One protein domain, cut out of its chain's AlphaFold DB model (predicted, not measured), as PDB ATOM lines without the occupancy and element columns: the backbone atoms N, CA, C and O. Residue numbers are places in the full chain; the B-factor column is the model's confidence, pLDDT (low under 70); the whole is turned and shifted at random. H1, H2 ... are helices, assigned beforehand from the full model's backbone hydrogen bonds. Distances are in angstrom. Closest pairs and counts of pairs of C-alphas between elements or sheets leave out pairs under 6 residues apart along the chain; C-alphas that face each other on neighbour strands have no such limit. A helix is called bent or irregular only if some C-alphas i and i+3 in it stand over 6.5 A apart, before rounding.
ATOM      1  N   ILE A  49     -49.289 -53.319  42.308       83.56
ATOM      2  CA  ILE A  49     -48.445 -52.179  42.700       83.56
ATOM      3  C   ILE A  49     -46.966 -52.577  42.762       83.56
ATOM      4  O   ILE A  49     -46.105 -51.843  42.286       83.56
ATOM      5  N   GLN A  50     -46.665 -53.757  43.305       82.81
ATOM      6  CA  GLN A  50     -45.293 -54.252  43.378       82.81
ATOM      7  C   GLN A  50     -44.722 -54.472  41.977       82.81
ATOM      8  O   GLN A  50     -43.629 -54.009  41.686       82.81
ATOM      9  N   LYS A  51     -45.497 -55.071  41.066       84.00
ATOM     10  CA  LYS A  51     -45.080 -55.240  39.667       84.00
ATOM     11  C   LYS A  51     -44.870 -53.911  38.948       84.00
ATOM     12  O   LYS A  51     -43.911 -53.790  38.189       84.00
ATOM     13  N   SER A  52     -45.748 -52.925  39.154       82.44
ATOM     14  CA  SER A  52     -45.559 -51.598  38.561       82.44
ATOM     15  C   SER A  52     -44.322 -50.903  39.120       82.44
ATOM     16  O   SER A  52     -43.578 -50.305  38.351       82.44
ATOM     17  N   LEU A  53     -44.064 -51.033  40.424       86.25
ATOM     18  CA  LEU A  53     -42.885 -50.458  41.063       86.25
ATOM     19  C   LEU A  53     -41.601 -51.139  40.576       86.25
ATOM     20  O   LEU A  53     -40.656 -50.450  40.210       86.25
ATOM     21  N   ASP A  54     -41.585 -52.470  40.499       85.69
ATOM     22  CA  ASP A  54     -40.453 -53.243  39.980       85.69
ATOM     23  C   ASP A  54     -40.168 -52.899  38.513       85.69
ATOM     24  O   ASP A  54     -39.011 -52.777  38.107       85.69
ATOM     25  N   SER A  55     -41.226 -52.736  37.713       87.25
ATOM     26  CA  SER A  55     -41.122 -52.310  36.316       87.25
ATOM     27  C   SER A  55     -40.536 -50.904  36.215       87.25
ATOM     28  O   SER A  55     -39.574 -50.699  35.480       87.25
ATOM     29  N   TRP A  56     -41.059 -49.952  36.990       89.62
ATOM     30  CA  TRP A  56     -40.559 -48.579  37.033       89.62
ATOM     31  C   TRP A  56     -39.091 -48.522  37.482       89.62
ATOM     32  O   TRP A  56     -38.263 -47.862  36.849       89.62
ATOM     33  N   LEU A  57     -38.732 -49.290  38.515       87.25
ATOM     34  CA  LEU A  57     -37.373 -49.349  39.043       87.25
ATOM     35  C   LEU A  57     -36.381 -49.842  37.981       87.25
ATOM     36  O   LEU A  57     -35.293 -49.278  37.840       87.25
ATOM     37  N   LYS A  58     -36.747 -50.878  37.221       81.81
ATOM     38  CA  LYS A  58     -35.883 -51.474  36.190       81.81
ATOM     39  C   LYS A  58     -35.826 -50.641  34.914       81.81
ATOM     40  O   LYS A  58     -34.735 -50.379  34.415       81.81
ATOM     41  N   ASN A  59     -36.983 -50.234  34.402       82.38
ATOM     42  CA  ASN A  59     -37.112 -49.673  33.060       82.38
ATOM     43  C   ASN A  59     -36.916 -48.158  33.023       82.38
ATOM     44  O   ASN A  59     -36.493 -47.633  32.001       82.38
ATOM     45  N   GLU A  60     -37.185 -47.445  34.115       82.50
ATOM     46  CA  GLU A  60     -37.062 -45.984  34.135       82.50
ATOM     47  C   GLU A  60     -35.929 -45.534  35.047       82.50
ATOM     48  O   GLU A  60     -34.954 -44.934  34.582       82.50
ATOM     49  N   TRP A  61     -36.019 -45.853  36.340       84.31
ATOM     50  CA  TRP A  61     -35.068 -45.367  37.338       84.31
ATOM     51  C   TRP A  61     -33.642 -45.840  37.047       84.31
ATOM     52  O   TRP A  61     -32.744 -45.020  36.833       84.31
ATOM     53  N   THR A  62     -33.434 -47.159  36.989       82.69
ATOM     54  CA  THR A  62     -32.098 -47.752  36.831       82.69
ATOM     55  C   THR A  62     -31.459 -47.335  35.508       82.69
ATOM     56  O   THR A  62     -30.293 -46.949  35.496       82.69
ATOM     57  N   LEU A  63     -32.216 -47.325  34.403       80.81
ATOM     58  CA  LEU A  63     -31.699 -46.887  33.101       80.81
ATOM     59  C   LEU A  63     -31.281 -45.415  33.105       80.81
ATOM     60  O   LEU A  63     -30.241 -45.069  32.547       80.81
ATOM     61  N   THR A  64     -32.070 -44.543  33.728       82.62
ATOM     62  CA  THR A  64     -31.797 -43.099  33.746       82.62
ATOM     63  C   THR A  64     -30.581 -42.782  34.606       82.62
ATOM     64  O   THR A  64     -29.663 -42.085  34.171       82.62
ATOM     65  N   VAL A  65     -30.536 -43.349  35.810       83.62
ATOM     66  CA  VAL A  65     -29.431 -43.160  36.753       83.62
ATOM     67  C   VAL A  65     -28.129 -43.728  36.189       83.62
ATOM     68  O   VAL A  65     -27.087 -43.073  36.264       83.62
ATOM     69  N   ASN A  66     -28.189 -44.900  35.552       79.12
ATOM     70  CA  ASN A  66     -27.015 -45.524  34.951       79.12
ATOM     71  C   ASN A  66     -26.510 -44.798  33.710       79.12
ATOM     72  O   ASN A  66     -25.382 -45.067  33.327       79.12
ATOM     73  N   LYS A  67     -27.268 -43.882  33.092       80.38
ATOM     74  CA  LYS A  67     -26.802 -43.037  31.976       80.38
ATOM     75  C   LYS A  67     -26.110 -41.749  32.443       80.38
ATOM     76  O   LYS A  67     -25.378 -41.134  31.662       80.38
ATOM     77  N   ASP A  68     -26.291 -41.335  33.699       81.69
ATOM     78  CA  ASP A  68     -25.671 -40.113  34.214       81.69
ATOM     79  C   ASP A  68     -24.167 -40.307  34.480       81.69
ATOM     80  O   ASP A  68     -23.735 -41.046  35.368       81.69
ATOM     81  N   LYS A  69     -23.336 -39.578  33.726       80.38
ATOM     82  CA  LYS A  69     -21.867 -39.674  33.795       80.38
ATOM     83  C   LYS A  69     -21.290 -39.284  35.165       80.38
ATOM     84  O   LYS A  69     -20.172 -39.701  35.474       80.38
ATOM     85  N   LYS A  70     -21.978 -38.456  35.966       80.31
ATOM     86  CA  LYS A  70     -21.504 -38.057  37.305       80.31
ATOM     87  C   LYS A  70     -21.786 -39.165  38.315       80.31
ATOM     88  O   LYS A  70     -20.882 -39.512  39.078       80.31
ATOM     89  N   VAL A  71     -22.983 -39.750  38.276       80.88
ATOM     90  CA  VAL A  71     -23.349 -40.899  39.112       80.88
ATOM     91  C   VAL A  71     -22.471 -42.103  38.774       80.88
ATOM     92  O   VAL A  71     -21.868 -42.674  39.684       80.88
ATOM     93  N   GLN A  72     -22.301 -42.420  37.485       78.38
ATOM     94  CA  GLN A  72     -21.415 -43.494  37.019       78.38
ATOM     95  C   GLN A  72     -20.013 -43.384  37.618       78.38
ATOM     96  O   GLN A  72     -19.544 -44.309  38.273       78.38
ATOM     97  N   LYS A  73     -19.350 -42.232  37.445       79.00
ATOM     98  CA  LYS A  73     -17.967 -42.031  37.906       79.00
ATOM     99  C   LYS A  73     -17.817 -42.084  39.427       79.00
ATOM    100  O   LYS A  73     -16.757 -42.469  39.911       79.00
ATOM    101  N   LYS A  74     -18.833 -41.643  40.174       80.56
ATOM    102  CA  LYS A  74     -18.768 -41.514  41.637       80.56
ATOM    103  C   LYS A  74     -19.170 -42.802  42.357       80.56
ATOM    104  O   LYS A  74     -18.603 -43.122  43.404       80.56
ATOM    105  N   TYR A  75     -20.134 -43.540  41.810       76.50
ATOM    106  CA  TYR A  75     -20.787 -44.640  42.521       76.50
ATOM    107  C   TYR A  75     -20.606 -46.013  41.876       76.50
ATOM    108  O   TYR A  75     -20.520 -47.000  42.612       76.50
ATOM    109  N   LEU A  76     -20.458 -46.093  40.556       73.44
ATOM    110  CA  LEU A  76     -20.306 -47.369  39.868       73.44
ATOM    111  C   LEU A  76     -18.840 -47.648  39.511       73.44
ATOM    112  O   LEU A  76     -18.047 -46.734  39.272       73.44
ATOM    113  N   LYS A  77     -18.449 -48.927  39.496       67.75
ATOM    114  CA  LYS A  77     -17.155 -49.325  38.920       67.75
ATOM    115  C   LYS A  77     -17.334 -49.557  37.429       67.75
ATOM    116  O   LYS A  77     -18.357 -50.095  37.010       67.75
ATOM    117  N   LYS A  78     -16.317 -49.196  36.645       63.25
ATOM    118  CA  LYS A  78     -16.183 -49.734  35.292       63.25
ATOM    119  C   LYS A  78     -16.030 -51.246  35.427       63.25
ATOM    120  O   LYS A  78     -15.225 -51.695  36.245       63.25
ATOM    121  N   ALA A  79     -16.826 -52.013  34.691       62.16
ATOM    122  CA  ALA A  79     -16.569 -53.435  34.541       62.16
ATOM    123  C   ALA A  79     -15.290 -53.593  33.711       62.16
ATOM    124  O   ALA A  79     -15.325 -53.661  32.484       62.16
ATOM    125  N   ASP A  80     -14.145 -53.594  34.384       43.53
ATOM    126  CA  ASP A  80     -12.917 -54.116  33.804       43.53
ATOM    127  C   ASP A  80     -13.190 -55.604  33.538       43.53
ATOM    128  O   ASP A  80     -13.765 -56.273  34.396       43.53
ATOM    129  N   GLY A  81     -12.877 -56.096  32.334       50.91
ATOM    130  CA  GLY A  81     -13.344 -57.367  31.744       50.91
ATOM    131  C   GLY A  81     -12.958 -58.678  32.450       50.91
ATOM    132  O   GLY A  81     -12.795 -59.703  31.797       50.91
ATOM    133  N   SER A  82     -12.812 -58.666  33.767       42.41
ATOM    134  CA  SER A  82     -12.579 -59.803  34.639       42.41
ATOM    135  C   SER A  82     -13.382 -59.613  35.930       42.41
ATOM    136  O   SER A  82     -12.821 -59.314  36.983       42.41
ATOM    137  N   GLU A 104     -23.027 -51.780  40.245       65.81
ATOM    138  CA  GLU A 104     -23.061 -51.359  41.646       65.81
ATOM    139  C   GLU A 104     -22.171 -52.290  42.479       65.81
ATOM    140  O   GLU A 104     -22.132 -53.497  42.262       65.81
ATOM    141  N   LYS A 105     -21.395 -51.737  43.417       63.59
ATOM    142  CA  LYS A 105     -20.566 -52.572  44.296       63.59
ATOM    143  C   LYS A 105     -21.482 -53.187  45.353       63.59
ATOM    144  O   LYS A 105     -22.020 -52.434  46.154       63.59
ATOM    145  N   GLU A 106     -21.609 -54.506  45.390       65.25
ATOM    146  CA  GLU A 106     -22.441 -55.193  46.390       65.25
ATOM    147  C   GLU A 106     -21.888 -55.030  47.823       65.25
ATOM    148  O   GLU A 106     -22.653 -54.931  48.774       65.25
ATOM    149  N   ASP A 107     -20.568 -54.852  47.971       67.88
ATOM    150  CA  ASP A 107     -19.893 -54.805  49.280       67.88
ATOM    151  C   ASP A 107     -19.713 -53.393  49.878       67.88
ATOM    152  O   ASP A 107     -18.910 -53.197  50.795       67.88
ATOM    153  N   ARG A 108     -20.373 -52.356  49.341       71.94
ATOM    154  CA  ARG A 108     -20.199 -50.974  49.842       71.94
ATOM    155  C   ARG A 108     -21.281 -50.597  50.849       71.94
ATOM    156  O   ARG A 108     -22.455 -50.883  50.656       71.94
ATOM    157  N   ASN A 109     -20.894 -49.831  51.868       78.25
ATOM    158  CA  ASN A 109     -21.858 -49.229  52.784       78.25
ATOM    159  C   ASN A 109     -22.808 -48.293  52.021       78.25
ATOM    160  O   ASN A 109     -22.365 -47.462  51.215       78.25
ATOM    161  N   PHE A 110     -24.106 -48.418  52.302       78.94
ATOM    162  CA  PHE A 110     -25.119 -47.514  51.772       78.94
ATOM    163  C   PHE A 110     -24.843 -46.083  52.260       78.94
ATOM    164  O   PHE A 110     -24.439 -45.868  53.404       78.94
ATOM    165  N   THR A 111     -25.069 -45.085  51.406       85.25
ATOM    166  CA  THR A 111     -25.002 -43.677  51.820       85.25
ATOM    167  C   THR A 111     -26.232 -42.935  51.326       85.25
ATOM    168  O   THR A 111     -26.600 -43.045  50.160       85.25
ATOM    169  N   LEU A 112     -26.869 -42.148  52.196       87.38
ATOM    170  CA  LEU A 112     -28.046 -41.363  51.812       87.38
ATOM    171  C   LEU A 112     -27.722 -40.368  50.686       87.38
ATOM    172  O   LEU A 112     -28.526 -40.165  49.782       87.38
ATOM    173  N   GLN A 113     -26.508 -39.814  50.699       87.31
ATOM    174  CA  GLN A 113     -26.040 -38.904  49.657       87.31
ATOM    175  C   GLN A 113     -26.057 -39.543  48.263       87.31
ATOM    176  O   GLN A 113     -26.339 -38.862  47.286       87.31
ATOM    177  N   GLU A 114     -25.779 -40.844  48.158       84.19
ATOM    178  CA  GLU A 114     -25.860 -41.556  46.883       84.19
ATOM    179  C   GLU A 114     -27.280 -41.546  46.322       84.19
ATOM    180  O   GLU A 114     -27.469 -41.243  45.150       84.19
ATOM    181  N   TYR A 115     -28.287 -41.805  47.155       85.44
ATOM    182  CA  TYR A 115     -29.683 -41.754  46.725       85.44
ATOM    183  C   TYR A 115     -30.125 -40.339  46.357       85.44
ATOM    184  O   TYR A 115     -30.837 -40.174  45.372       85.44
ATOM    185  N   ILE A 116     -29.661 -39.323  47.090       87.50
ATOM    186  CA  ILE A 116     -29.918 -37.915  46.749       87.50
ATOM    187  C   ILE A 116     -29.310 -37.578  45.381       87.50
ATOM    188  O   ILE A 116     -29.977 -36.983  44.534       87.50
ATOM    189  N   ASP A 117     -28.070 -37.996  45.131       86.50
ATOM    190  CA  ASP A 117     -27.386 -37.747  43.862       86.50
ATOM    191  C   ASP A 117     -28.070 -38.490  42.699       86.50
ATOM    192  O   ASP A 117     -28.279 -37.901  41.634       86.50
ATOM    193  N   LYS A 118     -28.478 -39.751  42.907       87.56
ATOM    194  CA  LYS A 118     -29.247 -40.547  41.932       87.56
ATOM    195  C   LYS A 118     -30.618 -39.920  41.648       87.56
ATOM    196  O   LYS A 118     -30.987 -39.773  40.484       87.56
ATOM    197  N   ALA A 119     -31.333 -39.469  42.679       85.69
ATOM    198  CA  ALA A 119     -32.615 -38.779  42.532       85.69
ATOM    199  C   ALA A 119     -32.468 -37.461  41.766       85.69
ATOM    200  O   ALA A 119     -33.237 -37.193  40.847       85.69
ATOM    201  N   SER A 120     -31.433 -36.671  42.068       86.06
ATOM    202  CA  SER A 120     -31.136 -35.443  41.325       86.06
ATOM    203  C   SER A 120     -30.848 -35.718  39.846       86.06
ATOM    204  O   SER A 120     -31.249 -34.931  38.988       86.06
ATOM    205  N   ALA A 121     -30.162 -36.818  39.523       86.94
ATOM    206  CA  ALA A 121     -29.942 -37.229  38.138       86.94
ATOM    207  C   ALA A 121     -31.259 -37.606  37.438       86.94
ATOM    208  O   ALA A 121     -31.499 -37.157  36.320       86.94
ATOM    209  N   TYR A 122     -32.136 -38.352  38.113       86.06
ATOM    210  CA  TYR A 122     -33.452 -38.713  37.583       86.06
ATOM    211  C   TYR A 122     -34.337 -37.482  37.326       86.06
ATOM    212  O   TYR A 122     -34.865 -37.328  36.224       86.06
ATOM    213  N   MET A 123     -34.428 -36.564  38.294       84.12
ATOM    214  CA  MET A 123     -35.241 -35.341  38.201       84.12
ATOM    215  C   MET A 123     -34.784 -34.377  37.099       84.12
ATOM    216  O   MET A 123     -35.579 -33.586  36.608       84.12
ATOM    217  N   LYS A 124     -33.508 -34.414  36.694       84.31
ATOM    218  CA  LYS A 124     -33.021 -33.614  35.554       84.31
ATOM    219  C   LYS A 124     -33.577 -34.091  34.219       84.31
ATOM    220  O   LYS A 124     -33.695 -33.291  33.301       84.31
TER     221      LYS A 124
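Overview. This is residues 49 to 82 and 104 to 124 of the 146 residues of an uncharacterized protein of Sulfurimonas autotrophica (strain ATCC BAA-671 / DSM 16294 / JCM 11897 / OK10) (UniProt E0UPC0). Two longer helices, H1 and H3, meet near their last residues as an L, and the short helix H2 runs side by side with H3, the opposite way. The first part of H1, residues 49 to 59, sticks out as a free arm, and unnamed stretches lead to and from the cut in the chain. The printed part has 55 residues, with three named helices in the order H1, H2, H3 and no named strand; the class is all helix. The whole is only just loose, close to compact, with a radius of gyration of the C-alphas of 12.3 A and spans of 36 by 25 by 21 A.

Along the chain. H1 takes residues 49 to 67 and measures 25.8 A from first to last C-alpha, beginning at C-alpha 49 at (-48.445, -52.179, 42.700). It has a kink of 25 degrees near residue 56. It is irregular, but only just: C-alphas 59 and 62 are 6.6 A apart. H2 takes residues 69 to 75 and measures 10.1 A, with C-alpha 69 at (-21.867, -39.674, 33.795). H3 takes residues 112 to 124 and measures 18.7 A, ending at C-alpha 124 at (-33.021, -33.614, 35.554).

Arrangement. H1 touches H3 with residues 61 to 65 alone, and H3 touches H1 with residues 118 to 122 alone. Their closest C-alphas are those of Val 65 and Lys 118, 5.8 A apart, and their lines are about perpendicular, at 84 degrees. A tight link of one residue joins H1 to H2. These two helices are close but not clearly touching, with the closest C-alphas, those of Asn 66 and Gln 72, 6.3 A apart. Their lines are only just about perpendicular, at 71 degrees. H2 touches H3, with the closest C-alphas, those of Val 71 and Lys 118, 6.5 A apart. H2 and H3 stand at a shallow tilt of 14 degrees and run opposite ways. In H2 and H3 every O i to N i+4 pair is within hydrogen-bond range; in H1, 12 of 15 are.

Size, cuts and confidence. The two C-alphas farthest apart are those of Ile 49 and Ser 82, at 37.5 A. Residues 49 to 59, which belong to H1, stand free; without them the body of 44 residues spans 33 by 21 by 17 A. Residues 83 to 103 are not printed, and C-alphas 82 and 104 are 15.2 A apart across the cut, which lies in the link from H2 to H3. The mean pLDDT of the printed part is 78.7, and the model's confidence is low, under 70, at residues 77 to 82 and 104 to 107.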